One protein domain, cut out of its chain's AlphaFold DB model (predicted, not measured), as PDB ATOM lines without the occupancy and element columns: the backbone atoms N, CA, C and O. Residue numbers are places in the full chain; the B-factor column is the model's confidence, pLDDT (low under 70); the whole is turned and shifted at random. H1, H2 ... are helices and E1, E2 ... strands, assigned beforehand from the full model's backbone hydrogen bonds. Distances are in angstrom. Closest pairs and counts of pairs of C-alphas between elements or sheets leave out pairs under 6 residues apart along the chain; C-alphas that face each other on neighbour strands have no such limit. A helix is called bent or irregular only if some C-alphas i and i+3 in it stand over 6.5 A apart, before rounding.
ATOM      1  N   ASN A 378      -7.977   0.495  32.375       73.06
ATOM      2  CA  ASN A 378      -6.660   0.851  31.868       73.06
ATOM      3  C   ASN A 378      -6.804   1.732  30.613       73.06
ATOM      4  O   ASN A 378      -7.530   1.365  29.687       73.06
ATOM      5  N   ALA A 379      -6.072   2.849  30.549       73.81
ATOM      6  CA  ALA A 379      -6.039   3.737  29.385       73.81
ATOM      7  C   ALA A 379      -5.784   2.970  28.077       73.81
ATOM      8  O   ALA A 379      -6.426   3.238  27.066       73.81
ATOM      9  N   LYS A 380      -4.920   1.945  28.110       78.56
ATOM     10  CA  LYS A 380      -4.650   1.077  26.955       78.56
ATOM     11  C   LYS A 380      -5.893   0.325  26.473       78.56
ATOM     12  O   LYS A 380      -6.093   0.193  25.273       78.56
ATOM     13  N   GLU A 381      -6.724  -0.180  27.386       81.56
ATOM     14  CA  GLU A 381      -7.972  -0.855  27.007       81.56
ATOM     15  C   GLU A 381      -8.948   0.127  26.352       81.56
ATOM     16  O   GLU A 381      -9.561  -0.216  25.347       81.56
ATOM     17  N   MET A 382      -9.041   1.355  26.870       86.81
ATOM     18  CA  MET A 382      -9.891   2.401  26.294       86.81
ATOM     19  C   MET A 382      -9.424   2.821  24.898       86.81
ATOM     20  O   MET A 382     -10.239   2.861  23.980       86.81
ATOM     21  N   PHE A 383      -8.123   3.055  24.699       85.19
ATOM     22  CA  PHE A 383      -7.583   3.350  23.368       85.19
ATOM     23  C   PHE A 383      -7.803   2.203  22.380       85.19
ATOM     24  O   PHE A 383      -8.204   2.463  21.254       85.19
ATOM     25  N   ASN A 384      -7.662   0.943  22.804       87.38
ATOM     26  CA  ASN A 384      -7.978  -0.191  21.933       87.38
ATOM     27  C   ASN A 384      -9.450  -0.190  21.489       87.38
ATOM     28  O   ASN A 384      -9.745  -0.506  20.339       87.38
ATOM     29  N   ILE A 385     -10.381   0.149  22.389       89.62
ATOM     30  CA  ILE A 385     -11.800   0.280  22.036       89.62
ATOM     31  C   ILE A 385     -11.998   1.428  21.042       89.62
ATOM     32  O   ILE A 385     -12.692   1.245  20.046       89.62
ATOM     33  N   ILE A 386     -11.369   2.580  21.278       88.25
ATOM     34  CA  ILE A 386     -11.418   3.731  20.366       88.25
ATOM     35  C   ILE A 386     -10.899   3.338  18.980       88.25
ATOM     36  O   ILE A 386     -11.560   3.617  17.984       88.25
ATOM     37  N   ASP A 387      -9.770   2.634  18.908       87.06
ATOM     38  CA  ASP A 387      -9.193   2.160  17.649       87.06
ATOM     39  C   ASP A 387     -10.144   1.204  16.919       87.06
ATOM     40  O   ASP A 387     -10.346   1.335  15.713       87.06
ATOM     41  N   MET A 388     -10.782   0.273  17.636       89.25
ATOM     42  CA  MET A 388     -11.776  -0.641  17.056       89.25
ATOM     43  C   MET A 388     -12.996   0.108  16.509       89.25
ATOM     44  O   MET A 388     -13.480  -0.217  15.423       89.25
ATOM     45  N   ILE A 389     -13.475   1.113  17.239       84.88
ATOM     46  CA  ILE A 389     -14.660   1.906  16.901       84.88
ATOM     47  C   ILE A 389     -14.390   2.900  15.761       84.88
ATOM     48  O   ILE A 389     -15.271   3.147  14.946       84.88
ATOM     49  N   ASN A 390     -13.172   3.428  15.657       81.88
ATOM     50  CA  ASN A 390     -12.754   4.295  14.554       81.88
ATOM     51  C   ASN A 390     -12.258   3.508  13.330       81.88
ATOM     52  O   ASN A 390     -12.006   4.090  12.271       81.88
ATOM     53  N   SER A 391     -12.085   2.190  13.454       80.75
ATOM     54  CA  SER A 391     -11.652   1.347  12.343       80.75
ATOM     55  C   SER A 391     -12.716   1.278  11.243       80.75
ATOM     56  O   SER A 391     -13.913   1.392  11.487       80.75
ATOM     57  N   LYS A 392     -12.298   0.988  10.006       72.50
ATOM     58  CA  LYS A 392     -13.240   0.714   8.904       72.50
ATOM     59  C   LYS A 392     -14.047  -0.582   9.100       72.50
ATOM     60  O   LYS A 392     -14.959  -0.829   8.321       72.50
ATOM     61  N   ASN A 393     -13.710  -1.409  10.094       77.50
ATOM     62  CA  ASN A 393     -14.306  -2.724  10.322       77.50
ATOM     63  C   ASN A 393     -14.823  -2.869  11.766       77.50
ATOM     64  O   ASN A 393     -14.406  -3.747  12.521       77.50
ATOM     65  N   ILE A 394     -15.719  -1.959  12.155       87.62
ATOM     66  CA  ILE A 394     -16.298  -1.890  13.506       87.62
ATOM     67  C   ILE A 394     -17.106  -3.156  13.818       87.62
ATOM     68  O   ILE A 394     -17.025  -3.705  14.916       87.62
ATOM     69  N   TYR A 395     -17.880  -3.638  12.847       88.56
ATOM     70  CA  TYR A 395     -18.795  -4.763  13.011       88.56
ATOM     71  C   TYR A 395     -18.071  -6.097  12.865       88.56
ATOM     72  O   TYR A 395     -18.187  -6.761  11.846       88.56
ATOM     73  N   THR A 396     -17.324  -6.488  13.899       91.25
ATOM     74  CA  THR A 396     -16.679  -7.804  13.991       91.25
ATOM     75  C   THR A 396     -16.951  -8.456  15.340       91.25
ATOM     76  O   THR A 396     -17.195  -7.780  16.344       91.25
ATOM     77  N   LYS A 397     -16.838  -9.790  15.397       93.12
ATOM     78  CA  LYS A 397     -16.962 -10.552  16.649       93.12
ATOM     79  C   LYS A 397     -16.022 -10.023  17.739       93.12
ATOM     80  O   LYS A 397     -16.433  -9.881  18.887       93.12
ATOM     81  N   THR A 398     -14.775  -9.703  17.387       93.00
ATOM     82  CA  THR A 398     -13.778  -9.177  18.331       93.00
ATOM     83  C   THR A 398     -14.223  -7.848  18.933       93.00
ATOM     84  O   THR A 398     -14.197  -7.711  20.155       93.00
ATOM     85  N   THR A 399     -14.686  -6.902  18.109       92.69
ATOM     86  CA  THR A 399     -15.198  -5.612  18.593       92.69
ATOM     87  C   THR A 399     -16.418  -5.801  19.493       92.69
ATOM     88  O   THR A 399     -16.493  -5.197  20.560       92.69
ATOM     89  N   PHE A 400     -17.346  -6.691  19.123       93.88
ATOM     90  CA  PHE A 400     -18.537  -6.986  19.927       93.88
ATOM     91  C   PHE A 400     -18.171  -7.517  21.317       93.88
ATOM     92  O   PHE A 400     -18.683  -7.032  22.326       93.88
ATOM     93  N   LEU A 401     -17.238  -8.471  21.386       94.44
ATOM     94  CA  LEU A 401     -16.753  -9.009  22.657       94.44
ATOM     95  C   LEU A 401     -15.977  -7.963  23.470       94.44
ATOM     96  O   LEU A 401     -16.095  -7.929  24.694       94.44
ATOM     97  N   ALA A 402     -15.209  -7.090  22.816       93.38
ATOM     98  CA  ALA A 402     -14.485  -6.017  23.489       93.38
ATOM     99  C   ALA A 402     -15.443  -4.986  24.117       93.38
ATOM    100  O   ALA A 402     -15.256  -4.608  25.274       93.38
ATOM    101  N   ILE A 403     -16.508  -4.600  23.407       93.88
ATOM    102  CA  ILE A 403     -17.560  -3.711  23.925       93.88
ATOM    103  C   ILE A 403     -18.302  -4.371  25.089       93.88
ATOM    104  O   ILE A 403     -18.458  -3.758  26.141       93.88
ATOM    105  N   ALA A 404     -18.715  -5.634  24.955       94.12
ATOM    106  CA  ALA A 404     -19.386  -6.345  26.044       94.12
ATOM    107  C   ALA A 404     -18.492  -6.450  27.299       94.12
ATOM    108  O   ALA A 404     -18.956  -6.230  28.421       94.12
ATOM    109  N   LYS A 405     -17.180  -6.666  27.120       93.38
ATOM    110  CA  LYS A 405     -16.198  -6.614  28.216       93.38
ATOM    111  C   LYS A 405     -16.124  -5.219  28.853       93.38
ATOM    112  O   LYS A 405     -16.107  -5.117  30.078       93.38
ATOM    113  N   LEU A 406     -16.100  -4.149  28.052       92.44
ATOM    114  CA  LEU A 406     -16.094  -2.762  28.543       92.44
ATOM    115  C   LEU A 406     -17.345  -2.445  29.385       92.44
ATOM    116  O   LEU A 406     -17.259  -1.774  30.418       92.44
ATOM    117  N   LEU A 407     -18.500  -2.978  28.980       92.88
ATOM    118  CA  LEU A 407     -19.774  -2.871  29.698       92.88
ATOM    119  C   LEU A 407     -19.883  -3.828  30.903       92.88
ATOM    120  O   LEU A 407     -20.939  -3.916  31.527       92.88
ATOM    121  N   LYS A 408     -18.784  -4.505  31.269       92.56
ATOM    122  CA  LYS A 408     -18.666  -5.408  32.425       92.56
ATOM    123  C   LYS A 408     -19.639  -6.591  32.415       92.56
ATOM    124  O   LYS A 408     -19.988  -7.088  33.480       92.56
ATOM    125  N   THR A 409     -20.045  -7.075  31.243       92.62
ATOM    126  CA  THR A 409     -20.853  -8.298  31.130       92.62
ATOM    127  C   THR A 409     -20.216  -9.458  31.907       92.62
ATOM    128  O   THR A 409     -18.993  -9.631  31.888       92.62
ATOM    129  N   ASN A 410     -21.038 -10.251  32.604       92.25
ATOM    130  CA  ASN A 410     -20.551 -11.361  33.424       92.25
ATOM    131  C   ASN A 410     -19.822 -12.426  32.575       92.25
ATOM    132  O   ASN A 410     -20.044 -12.563  31.370       92.25
ATOM    133  N   SER A 411     -18.929 -13.200  33.197       93.00
ATOM    134  CA  SER A 411     -18.063 -14.150  32.482       93.00
ATOM    135  C   SER A 411     -18.824 -15.266  31.765       93.00
ATOM    136  O   SER A 411     -18.378 -15.727  30.713       93.00
ATOM    137  N   ASN A 412     -19.955 -15.703  32.323       94.50
ATOM    138  CA  ASN A 412     -20.752 -16.795  31.768       94.50
ATOM    139  C   ASN A 412     -21.441 -16.352  30.475       94.50
ATOM    140  O   ASN A 412     -21.317 -17.022  29.451       94.50
ATOM    141  N   ASP A 413     -22.065 -15.179  30.497       94.25
ATOM    142  CA  ASP A 413     -22.705 -14.571  29.338       94.25
ATOM    143  C   ASP A 413     -21.675 -14.181  28.281       94.25
ATOM    144  O   ASP A 413     -21.889 -14.419  27.097       94.25
ATOM    145  N   MET A 414     -20.510 -13.667  28.685       95.31
ATOM    146  CA  MET A 414     -19.405 -13.410  27.756       95.31
ATOM    147  C   MET A 414     -18.951 -14.683  27.032       95.31
ATOM    148  O   MET A 414     -18.729 -14.666  25.817       95.31
ATOM    149  N   SER A 415     -18.820 -15.793  27.765       95.56
ATOM    150  CA  SER A 415     -18.463 -17.092  27.192       95.56
ATOM    151  C   SER A 415     -19.541 -17.590  26.229       95.56
ATOM    152  O   SER A 415     -19.232 -17.981  25.101       95.56
ATOM    153  N   LEU A 416     -20.811 -17.496  26.633       95.62
ATOM    154  CA  LEU A 416     -21.951 -17.889  25.814       95.62
ATOM    155  C   LEU A 416     -22.042 -17.046  24.534       95.62
ATOM    156  O   LEU A 416     -22.136 -17.606  23.447       95.62
ATOM    157  N   LEU A 417     -21.918 -15.722  24.629       95.25
ATOM    158  CA  LEU A 417     -21.923 -14.810  23.484       95.25
ATOM    159  C   LEU A 417     -20.804 -15.146  22.488       95.25
ATOM    160  O   LEU A 417     -21.049 -15.277  21.289       95.25
ATOM    161  N   SER A 418     -19.582 -15.354  22.989       95.31
ATOM    162  CA  SER A 418     -18.438 -15.758  22.164       95.31
ATOM    163  C   SER A 418     -18.648 -17.125  21.507       95.31
ATOM    164  O   SER A 418     -18.221 -17.342  20.373       95.31
ATOM    165  N   MET A 419     -19.311 -18.053  22.195       94.75
ATOM    166  CA  MET A 419     -19.588 -19.389  21.680       94.75
ATOM    167  C   MET A 419     -20.664 -19.385  20.589       94.75
ATOM    168  O   MET A 419     -20.554 -20.156  19.637       94.75
ATOM    169  N   LEU A 420     -21.696 -18.552  20.725       93.69
ATOM    170  CA  LEU A 420     -22.844 -18.520  19.817       93.69
ATOM    171  C   LEU A 420     -22.572 -17.757  18.516       93.69
ATOM    172  O   LEU A 420     -23.133 -18.108  17.484       93.69
ATOM    173  N   ILE A 421     -21.718 -16.732  18.549       92.50
ATOM    174  CA  ILE A 421     -21.393 -15.921  17.369       92.50
ATOM    175  C   ILE A 421     -20.177 -16.519  16.660       92.50
ATOM    176  O   ILE A 421     -19.093 -16.588  17.240       92.50
ATOM    177  N   GLN A 422     -20.317 -16.906  15.394       91.75
ATOM    178  CA  GLN A 422     -19.184 -17.293  14.551       91.75
ATOM    179  C   GLN A 422     -18.572 -16.068  13.870       91.75
ATOM    180  O   GLN A 422     -17.374 -15.829  14.023       91.75
ATOM    181  N   ASN A 423     -19.393 -15.281  13.171       90.81
ATOM    182  CA  ASN A 423     -18.968 -14.073  12.470       90.81
ATOM    183  C   ASN A 423     -19.999 -12.944  12.612       90.81
ATOM    184  O   ASN A 423     -21.189 -13.195  12.796       90.81
ATOM    185  N   VAL A 424     -19.519 -11.709  12.513       90.25
ATOM    186  CA  VAL A 424     -20.331 -10.493  12.430       90.25
ATOM    187  C   VAL A 424     -19.781  -9.695  11.262       90.25
ATOM    188  O   VAL A 424     -18.569  -9.500  11.200       90.25
ATOM    189  N   GLU A 425     -20.646  -9.261  10.356       88.00
ATOM    190  CA  GLU A 425     -20.265  -8.431   9.216       88.00
ATOM    191  C   GLU A 425     -21.391  -7.460   8.856       88.00
ATOM    192  O   GLU A 425     -22.553  -7.685   9.192       88.00
ATOM    193  N   ILE A 426     -21.049  -6.360   8.189       85.44
ATOM    194  CA  ILE A 426     -22.038  -5.421   7.660       85.44
ATOM    195  C   ILE A 426     -22.108  -5.556   6.145       85.44
ATOM    196  O   ILE A 426     -21.096  -5.427   5.453       85.44
ATOM    197  N   ASP A 427     -23.311  -5.754   5.620       82.06
ATOM    198  CA  ASP A 427     -23.545  -5.543   4.201       82.06
ATOM    199  C   ASP A 427     -23.746  -4.047   3.957       82.06
ATOM    200  O   ASP A 427     -24.813  -3.477   4.201       82.06
ATOM    201  N   SER A 428     -22.684  -3.403   3.475       77.81
ATOM    202  CA  SER A 428     -22.668  -1.965   3.187       77.81
ATOM    203  C   SER A 428     -23.661  -1.523   2.105       77.81
ATOM    204  O   SER A 428     -24.001  -0.343   2.057       77.81
ATOM    205  N   THR A 429     -24.146  -2.430   1.249       80.06
ATOM    206  CA  THR A 429     -25.057  -2.071   0.150       80.06
ATOM    207  C   THR A 429     -26.493  -1.886   0.623       80.06
ATOM    208  O   THR A 429     -27.181  -0.961   0.188       80.06
ATOM    209  N   ILE A 430     -26.934  -2.731   1.555       81.88
ATOM    210  CA  ILE A 430     -28.289  -2.721   2.129       81.88
ATOM    211  C   ILE A 430     -28.331  -2.151   3.555       81.88
ATOM    212  O   ILE A 430     -29.413  -1.879   4.081       81.88
ATOM    213  N   ASN A 431     -27.157  -1.900   4.143       80.06
ATOM    214  CA  ASN A 431     -26.952  -1.418   5.505       80.06
ATOM    215  C   ASN A 431     -27.560  -2.349   6.572       80.06
ATOM    216  O   ASN A 431     -28.247  -1.913   7.504       80.06
ATOM    217  N   GLU A 432     -27.326  -3.651   6.401       86.00
ATOM    218  CA  GLU A 432     -27.799  -4.702   7.302       86.00
ATOM    219  C   GLU A 432     -26.614  -5.371   8.012       86.00
ATOM    220  O   GLU A 432     -25.592  -5.674   7.397       86.00
ATOM    221  N   LEU A 433     -26.747  -5.590   9.322       85.69
ATOM    222  CA  LEU A 433     -25.775  -6.347  10.108       85.69
ATOM    223  C   LEU A 433     -26.081  -7.837   9.960       85.69
ATOM    224  O   LEU A 433     -27.132  -8.291  10.412       85.69
ATOM    225  N   ILE A 434     -25.165  -8.591   9.369       87.50
ATOM    226  CA  ILE A 434     -25.270 -10.035   9.195       87.50
ATOM    227  C   ILE A 434     -24.545 -10.717  10.357       87.50
ATOM    228  O   ILE A 434     -23.350 -10.520  10.587       87.50
ATOM    229  N   LEU A 435     -25.291 -11.527  11.105       87.75
ATOM    230  CA  LEU A 435     -24.772 -12.355  12.186       87.75
ATOM    231  C   LEU A 435     -24.775 -13.813  11.759       87.75
ATOM    232  O   LEU A 435     -25.842 -14.399  11.585       87.75
ATOM    233  N   THR A 436     -23.586 -14.399  11.642       89.12
ATOM    234  CA  THR A 436     -23.424 -15.834  11.401       89.12
ATOM    235  C   THR A 436     -23.272 -16.536  12.741       89.12
ATOM    236  O   THR A 436     -22.313 -16.284  13.481       89.12
ATOM    237  N   PHE A 437     -24.220 -17.407  13.068       89.50
ATOM    238  CA  PHE A 437     -24.167 -18.208  14.291       89.50
ATOM    239  C   PHE A 437     -23.211 -19.390  14.166       89.50
ATOM    240  O   PHE A 437     -22.823 -19.750  13.066       89.50
ATOM    241  N   SER A 438     -22.826 -19.980  15.297       89.50
ATOM    242  CA  SER A 438     -22.147 -21.277  15.328       89.50
ATOM    243  C   SER A 438     -23.148 -22.431  15.420       89.50
ATOM    244  O   SER A 438     -24.284 -22.247  15.858       89.50
ATOM    245  N   ASP A 439     -22.683 -23.654  15.159       88.12
ATOM    246  CA  ASP A 439     -23.477 -24.893  15.277       88.12
ATOM    247  C   ASP A 439     -24.041 -25.150  16.687       88.12
ATOM    248  O   ASP A 439     -24.893 -26.013  16.892       88.12
ATOM    249  N   LYS A 440     -23.562 -24.415  17.697       88.69
ATOM    250  CA  LYS A 440     -24.053 -24.509  19.078       88.69
ATOM    251  C   LYS A 440     -25.303 -23.664  19.326       88.69
ATOM    252  O   LYS A 440     -25.924 -23.797  20.387       88.69
ATOM    253  N   TYR A 441     -25.662 -22.785  18.391       89.88
ATOM    254  CA  TYR A 441     -26.878 -21.993  18.477       89.88
ATOM    255  C   TYR A 441     -28.126 -22.859  18.293       89.88
ATOM    256  O   TYR A 441     -28.180 -23.780  17.485       89.88
ATOM    257  N   ASN A 442     -29.162 -22.536  19.061       87.81
ATOM    258  CA  ASN A 442     -30.514 -23.029  18.855       87.81
ATOM    259  C   ASN A 442     -31.509 -21.988  19.384       87.81
ATOM    260  O   ASN A 442     -31.131 -21.035  20.069       87.81
ATOM    261  N   GLN A 443     -32.792 -22.193  19.091       85.50
ATOM    262  CA  GLN A 443     -33.842 -21.200  19.318       85.50
ATOM    263  C   GLN A 443     -34.003 -20.759  20.783       85.50
ATOM    264  O   GLN A 443     -34.476 -19.651  21.026       85.50
ATOM    265  N   LYS A 444     -33.538 -21.550  21.763       87.50
ATOM    266  CA  LYS A 444     -33.580 -21.163  23.184       87.50
ATOM    267  C   LYS A 444     -32.694 -19.953  23.505       87.50
ATOM    268  O   LYS A 444     -32.939 -19.261  24.485       87.50
ATOM    269  N   TYR A 445     -31.673 -19.691  22.688       90.19
ATOM    270  CA  TYR A 445     -30.746 -18.572  22.869       90.19
ATOM    271  C   TYR A 445     -31.137 -17.322  22.076       90.19
ATOM    272  O   TYR A 445     -30.390 -16.346  22.079       90.19
ATOM    273  N   LYS A 446     -32.294 -17.331  21.401       87.81
ATOM    274  CA  LYS A 446     -32.748 -16.211  20.572       87.81
ATOM    275  C   LYS A 446     -32.781 -14.897  21.361       87.81
ATOM    276  O   LYS A 446     -32.083 -13.956  21.004       87.81
ATOM    277  N   HIS A 447     -33.513 -14.866  22.476       88.81
ATOM    278  CA  HIS A 447     -33.644 -13.657  23.300       88.81
ATOM    279  C   HIS A 447     -32.305 -13.185  23.878       88.81
ATOM    280  O   HIS A 447     -32.059 -11.985  23.952       88.81
ATOM    281  N   PHE A 448     -31.431 -14.125  24.251       93.19
ATOM    282  CA  PHE A 448     -30.085 -13.821  24.736       93.19
ATOM    283  C   PHE A 448     -29.260 -13.079  23.674       93.19
ATOM    284  O   PHE A 448     -28.665 -12.040  23.962       93.19
ATOM    285  N   LEU A 449     -29.237 -13.590  22.438       92.19
ATOM    286  CA  LEU A 449     -28.488 -12.956  21.353       92.19
ATOM    287  C   LEU A 449     -29.098 -11.615  20.961       92.19
ATOM    288  O   LEU A 449     -28.369 -10.628  20.905       92.19
ATOM    289  N   ASP A 450     -30.415 -11.558  20.758       89.12
ATOM    290  CA  ASP A 450     -31.114 -10.322  20.395       89.12
ATOM    291  C   ASP A 450     -30.832  -9.202  21.415       89.12
ATOM    292  O   ASP A 450     -30.553  -8.060  21.037       89.12
ATOM    293  N   PHE A 451     -30.811  -9.539  22.711       92.62
ATOM    294  CA  PHE A 451     -30.473  -8.616  23.791       92.62
ATOM    295  C   PHE A 451     -29.049  -8.053  23.675       92.62
ATOM    296  O   PHE A 451     -28.869  -6.833  23.594       92.62
ATOM    297  N   TYR A 452     -28.031  -8.920  23.645       94.62
ATOM    298  CA  TYR A 452     -26.633  -8.475  23.650       94.62
ATOM    299  C   TYR A 452     -26.244  -7.768  22.352       94.62
ATOM    300  O   TYR A 452     -25.590  -6.725  22.396       94.62
ATOM    301  N   ILE A 453     -26.685  -8.277  21.200       92.31
ATOM    302  CA  ILE A 453     -26.470  -7.620  19.908       92.31
ATOM    303  C   ILE A 453     -27.121  -6.238  19.907       92.31
ATOM    304  O   ILE A 453     -26.479  -5.264  19.512       92.31
ATOM    305  N   GLY A 454     -28.368  -6.132  20.377       90.62
ATOM    306  CA  GLY A 454     -29.084  -4.862  20.454       90.62
ATOM    307  C   GLY A 454     -28.355  -3.830  21.315       90.62
ATOM    308  O   GLY A 454     -28.221  -2.674  20.908       90.62
ATOM    309  N   ILE A 455     -27.834  -4.236  22.477       93.25
ATOM    310  CA  ILE A 455     -27.048  -3.358  23.357       93.25
ATOM    311  C   ILE A 455     -25.740  -2.920  22.697       93.25
ATOM    312  O   ILE A 455     -25.437  -1.728  22.693       93.25
ATOM    313  N   ILE A 456     -24.983  -3.849  22.112       93.94
ATOM    314  CA  ILE A 456     -23.695  -3.540  21.478       93.94
ATOM    315  C   ILE A 456     -23.890  -2.611  20.273       93.94
ATOM    316  O   ILE A 456     -23.156  -1.637  20.125       93.94
ATOM    317  N   CYS A 457     -24.912  -2.845  19.447       90.81
ATOM    318  CA  CYS A 457     -25.219  -1.962  18.320       90.81
ATOM    319  C   CYS A 457     -25.621  -0.561  18.797       90.81
ATOM    320  O   CYS A 457     -25.146   0.430  18.248       90.81
ATOM    321  N   LYS A 458     -26.444  -0.454  19.852       91.19
ATOM    322  CA  LYS A 458     -26.770   0.843  20.465       91.19
ATOM    323  C   LYS A 458     -25.519   1.543  20.998       91.19
ATOM    324  O   LYS A 458     -25.392   2.746  20.803       91.19
ATOM    325  N   PHE A 459     -24.594   0.811  21.621       92.19
ATOM    326  CA  PHE A 459     -23.322   1.364  22.087       92.19
ATOM    327  C   PHE A 459     -22.488   1.925  20.930       92.19
ATOM    328  O   PHE A 459     -22.003   3.051  21.018       92.19
ATOM    329  N   ILE A 460     -22.355   1.174  19.832       90.50
ATOM    330  CA  ILE A 460     -21.645   1.630  18.631       90.50
ATOM    331  C   ILE A 460     -22.300   2.905  18.087       90.50
ATOM    332  O   ILE A 460     -21.613   3.910  17.922       90.50
ATOM    333  N   ASN A 461     -23.621   2.906  17.888       86.94
ATOM    334  CA  ASN A 461     -24.355   4.060  17.354       86.94
ATOM    335  C   ASN A 461     -24.256   5.307  18.258       86.94
ATOM    336  O   ASN A 461     -24.315   6.425  17.767       86.94
ATOM    337  N   GLN A 462     -24.125   5.140  19.579       86.88
ATOM    338  CA  GLN A 462     -23.954   6.260  20.519       86.88
ATOM    339  C   GLN A 462     -22.558   6.891  20.454       86.88
ATOM    340  O   GLN A 462     -22.405   8.062  20.790       86.88
ATOM    341  N   ASN A 463     -21.544   6.118  20.061       84.62
ATOM    342  CA  ASN A 463     -20.139   6.530  20.084       84.62
ATOM    343  C   ASN A 463     -19.550   6.727  18.676       84.62
ATOM    344  O   ASN A 463     -18.365   7.013  18.539       84.62
ATOM    345  N   THR A 464     -20.364   6.578  17.627       81.75
ATOM    346  CA  THR A 464     -19.973   6.751  16.221       81.75
ATOM    347  C   THR A 464     -21.086   7.413  15.426       81.75
ATOM    348  O   THR A 464     -22.239   7.414  15.837       81.75
ATOM    349  N   PHE A 465     -20.771   7.884  14.219       68.31
ATOM    350  CA  PHE A 465     -21.774   8.284  13.225       68.31
ATOM    351  C   PHE A 465     -22.279   7.100  12.382       68.31
ATOM    352  O   PHE A 465     -22.616   7.269  11.212       68.31
ATOM    353  N   SER A 466     -22.285   5.887  12.944       65.56
ATOM    354  CA  SER A 466     -22.791   4.698  12.256       65.56
ATOM    355  C   SER A 466     -24.236   4.398  12.657       65.56
ATOM    356  O   SER A 466     -24.670   4.670  13.776       65.56
ATOM    357  N   PHE A 467     -25.005   3.868  11.707       70.62
ATOM    358  CA  PHE A 467     -26.393   3.477  11.914       70.62
ATOM    359  C   PHE A 467     -26.672   2.179  11.165       70.62
ATOM    360  O   PHE A 467     -26.586   2.154   9.940       70.62
ATOM    361  N   ILE A 468     -27.051   1.124  11.887       68.00
ATOM    362  CA  ILE A 468     -27.517  -0.136  11.294       68.00
ATOM    363  C   ILE A 468     -29.028  -0.067  11.100       68.00
ATOM    364  O   ILE A 468     -29.767   0.148  12.061       68.00
ATOM    365  N   LYS A 469     -29.493  -0.320   9.874       66.00
ATOM    366  CA  LYS A 469     -30.925  -0.314   9.555       66.00
ATOM    367  C   LYS A 469     -31.649  -1.546  10.097       66.00
ATOM    368  O   LYS A 469     -32.789  -1.440  10.542       66.00
ATOM    369  N   LYS A 470     -31.015  -2.717  10.015       77.12
ATOM    370  CA  LYS A 470     -31.617  -4.004  10.382       77.12
ATOM    371  C   LYS A 470     -30.546  -5.029  10.745       77.12
ATOM    372  O   LYS A 470     -29.452  -5.008  10.189       77.12
ATOM    373  N   ILE A 471     -30.887  -5.936  11.654       77.62
ATOM    374  CA  ILE A 471     -30.069  -7.099  12.009       77.62
ATOM    375  C   ILE A 471     -30.649  -8.325  11.291       77.62
ATOM    376  O   ILE A 471     -31.847  -8.596  11.393       77.62
ATOM    377  N   VAL A 472     -29.808  -9.054  10.562       77.81
ATOM    378  CA  VAL A 472     -30.150 -10.299   9.871       77.81
ATOM    379  C   VAL A 472     -29.394 -11.452  10.507       77.81
ATOM    380  O   VAL A 472     -28.168 -11.451  10.604       77.81
ATOM    381  N   LEU A 473     -30.156 -12.453  10.933       74.75
ATOM    382  CA  LEU A 473     -29.633 -13.678  11.514       74.75
ATOM    383  C   LEU A 473     -29.438 -14.702  10.395       74.75
ATOM    384  O   LEU A 473     -30.414 -15.103   9.759       74.75
ATOM    385  N   ASN A 474     -28.194 -15.104  10.148       73.75
ATOM    386  CA  ASN A 474     -27.850 -16.094   9.139       73.75
ATOM    387  C   ASN A 474     -27.321 -17.363   9.816       73.75
ATOM    388  O   ASN A 474     -26.464 -17.312  10.701       73.75
ATOM    389  N   ASN A 475     -27.826 -18.517   9.392       58.44
ATOM    390  CA  ASN A 475     -27.285 -19.783   9.862       58.44
ATOM    391  C   ASN A 475     -26.010 -20.079   9.070       58.44
ATOM    392  O   ASN A 475     -26.032 -20.049   7.835       58.44
ATOM    393  N   SER A 476     -24.916 -20.396   9.767       53.94
ATOM    394  CA  SER A 476     -23.836 -21.164   9.154       53.94
ATOM    395  C   SER A 476     -24.462 -22.449   8.608       53.94
ATOM    396  O   SER A 476     -25.151 -23.165   9.334       53.94
TER     397      SER A 476
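Overview. This is residues 378 to 476 of the 477 residues of an uncharacterized protein of Francisella hispaniensis FSC454 (UniProt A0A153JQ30). A small sheet of three strands has one face covered by helices, the long H4 running slantwise over it and H2 standing up from it, while its other face is bare of named helices. H1, H2 and H3 fold back and forth side by side in a row, with H2 in the middle, and H4 crosses H2 on one side of that row. The printed part has 99 residues with four named helices and three named strands, in the order H1 H2 H3 E1 E2 H4 E3, and its class is mixed, helices and strands. The sheet runs E1 E2 E3 and is mixed, with E1 and E2 antiparallel and E2 and E3 parallel. The whole is compact, with a radius of gyration of the C-alphas of 13.1 A, and flat, spanning 38 by 35 by 18 A.

Along the chain. In the sheet, E1 is residues 421 to 427, 16.9 A long, E2 is residues 432 to 437, 15.6 A, and E3 is residues 470 to 474, ending at C-alpha 474 at (-27.850, -16.094, 9.139). H4, residues 443 to 463, is 30.9 A long and begins at C-alpha 443 at (-33.842, -21.200, 19.318). It is irregular: C-alphas 444 and 447 are 7.5 A apart. H1, residues 379 to 390, is 16.3 A long and begins at C-alpha 379 at (-6.039, 3.737, 29.385). H2 is residues 397 to 406 and H3 residues 411 to 420, each 14.2 A.

Arrangement. E1 and E2 form a hairpin, with N 425 and O 434 at 3.0 A, within hydrogen-bond range. E2 and E3 are parallel at 28 degrees, with N 472 and O 433 at 2.8 A. E2, H4 and E3 make a strand-helix-strand unit, two parallel neighbour strands with a helix between, whose crossover is right-handed. H2 and H4 lie on the same face of the sheet, making two layers, helices over a sheet. H4, at a height of 9.3 A over the sheet, is over E2, at 41 degrees to it on the local plane. H2 stands up from the sheet at 77 degrees and is only just over E1, with 3 of its C-alphas falling there. H2 is the hub, touching three helices. It touches H4 at residues 452 to 459 alone, closest at the C-alphas of Phe 400 and Ile 456, 6.4 A, about perpendicular at 76 degrees. H2 and H3 form a helical hairpin, a shallow tilt of 14 degrees, opposite ways, closest at the C-alphas of Leu 401 and Ser 418, 7.0 A. H1 and H2 form another, a steep tilt of 42 degrees, closest at the C-alphas of Met 388 and Thr 399, 6.2 A. H1 and H3 are apart. In H1, H2 and H3 every O i to N i+4 pair is within hydrogen-bond range; in H4 15 of 17 are.

Size, cuts and confidence. The C-alphas of Ala 379 and Gln 443 are the two farthest apart, 38.7 A. The printed part has no cut, and no link is long. The mean pLDDT of the printed part is 86.4; residues 465 to 466, 468 to 469 and 475 to 476 are under 70.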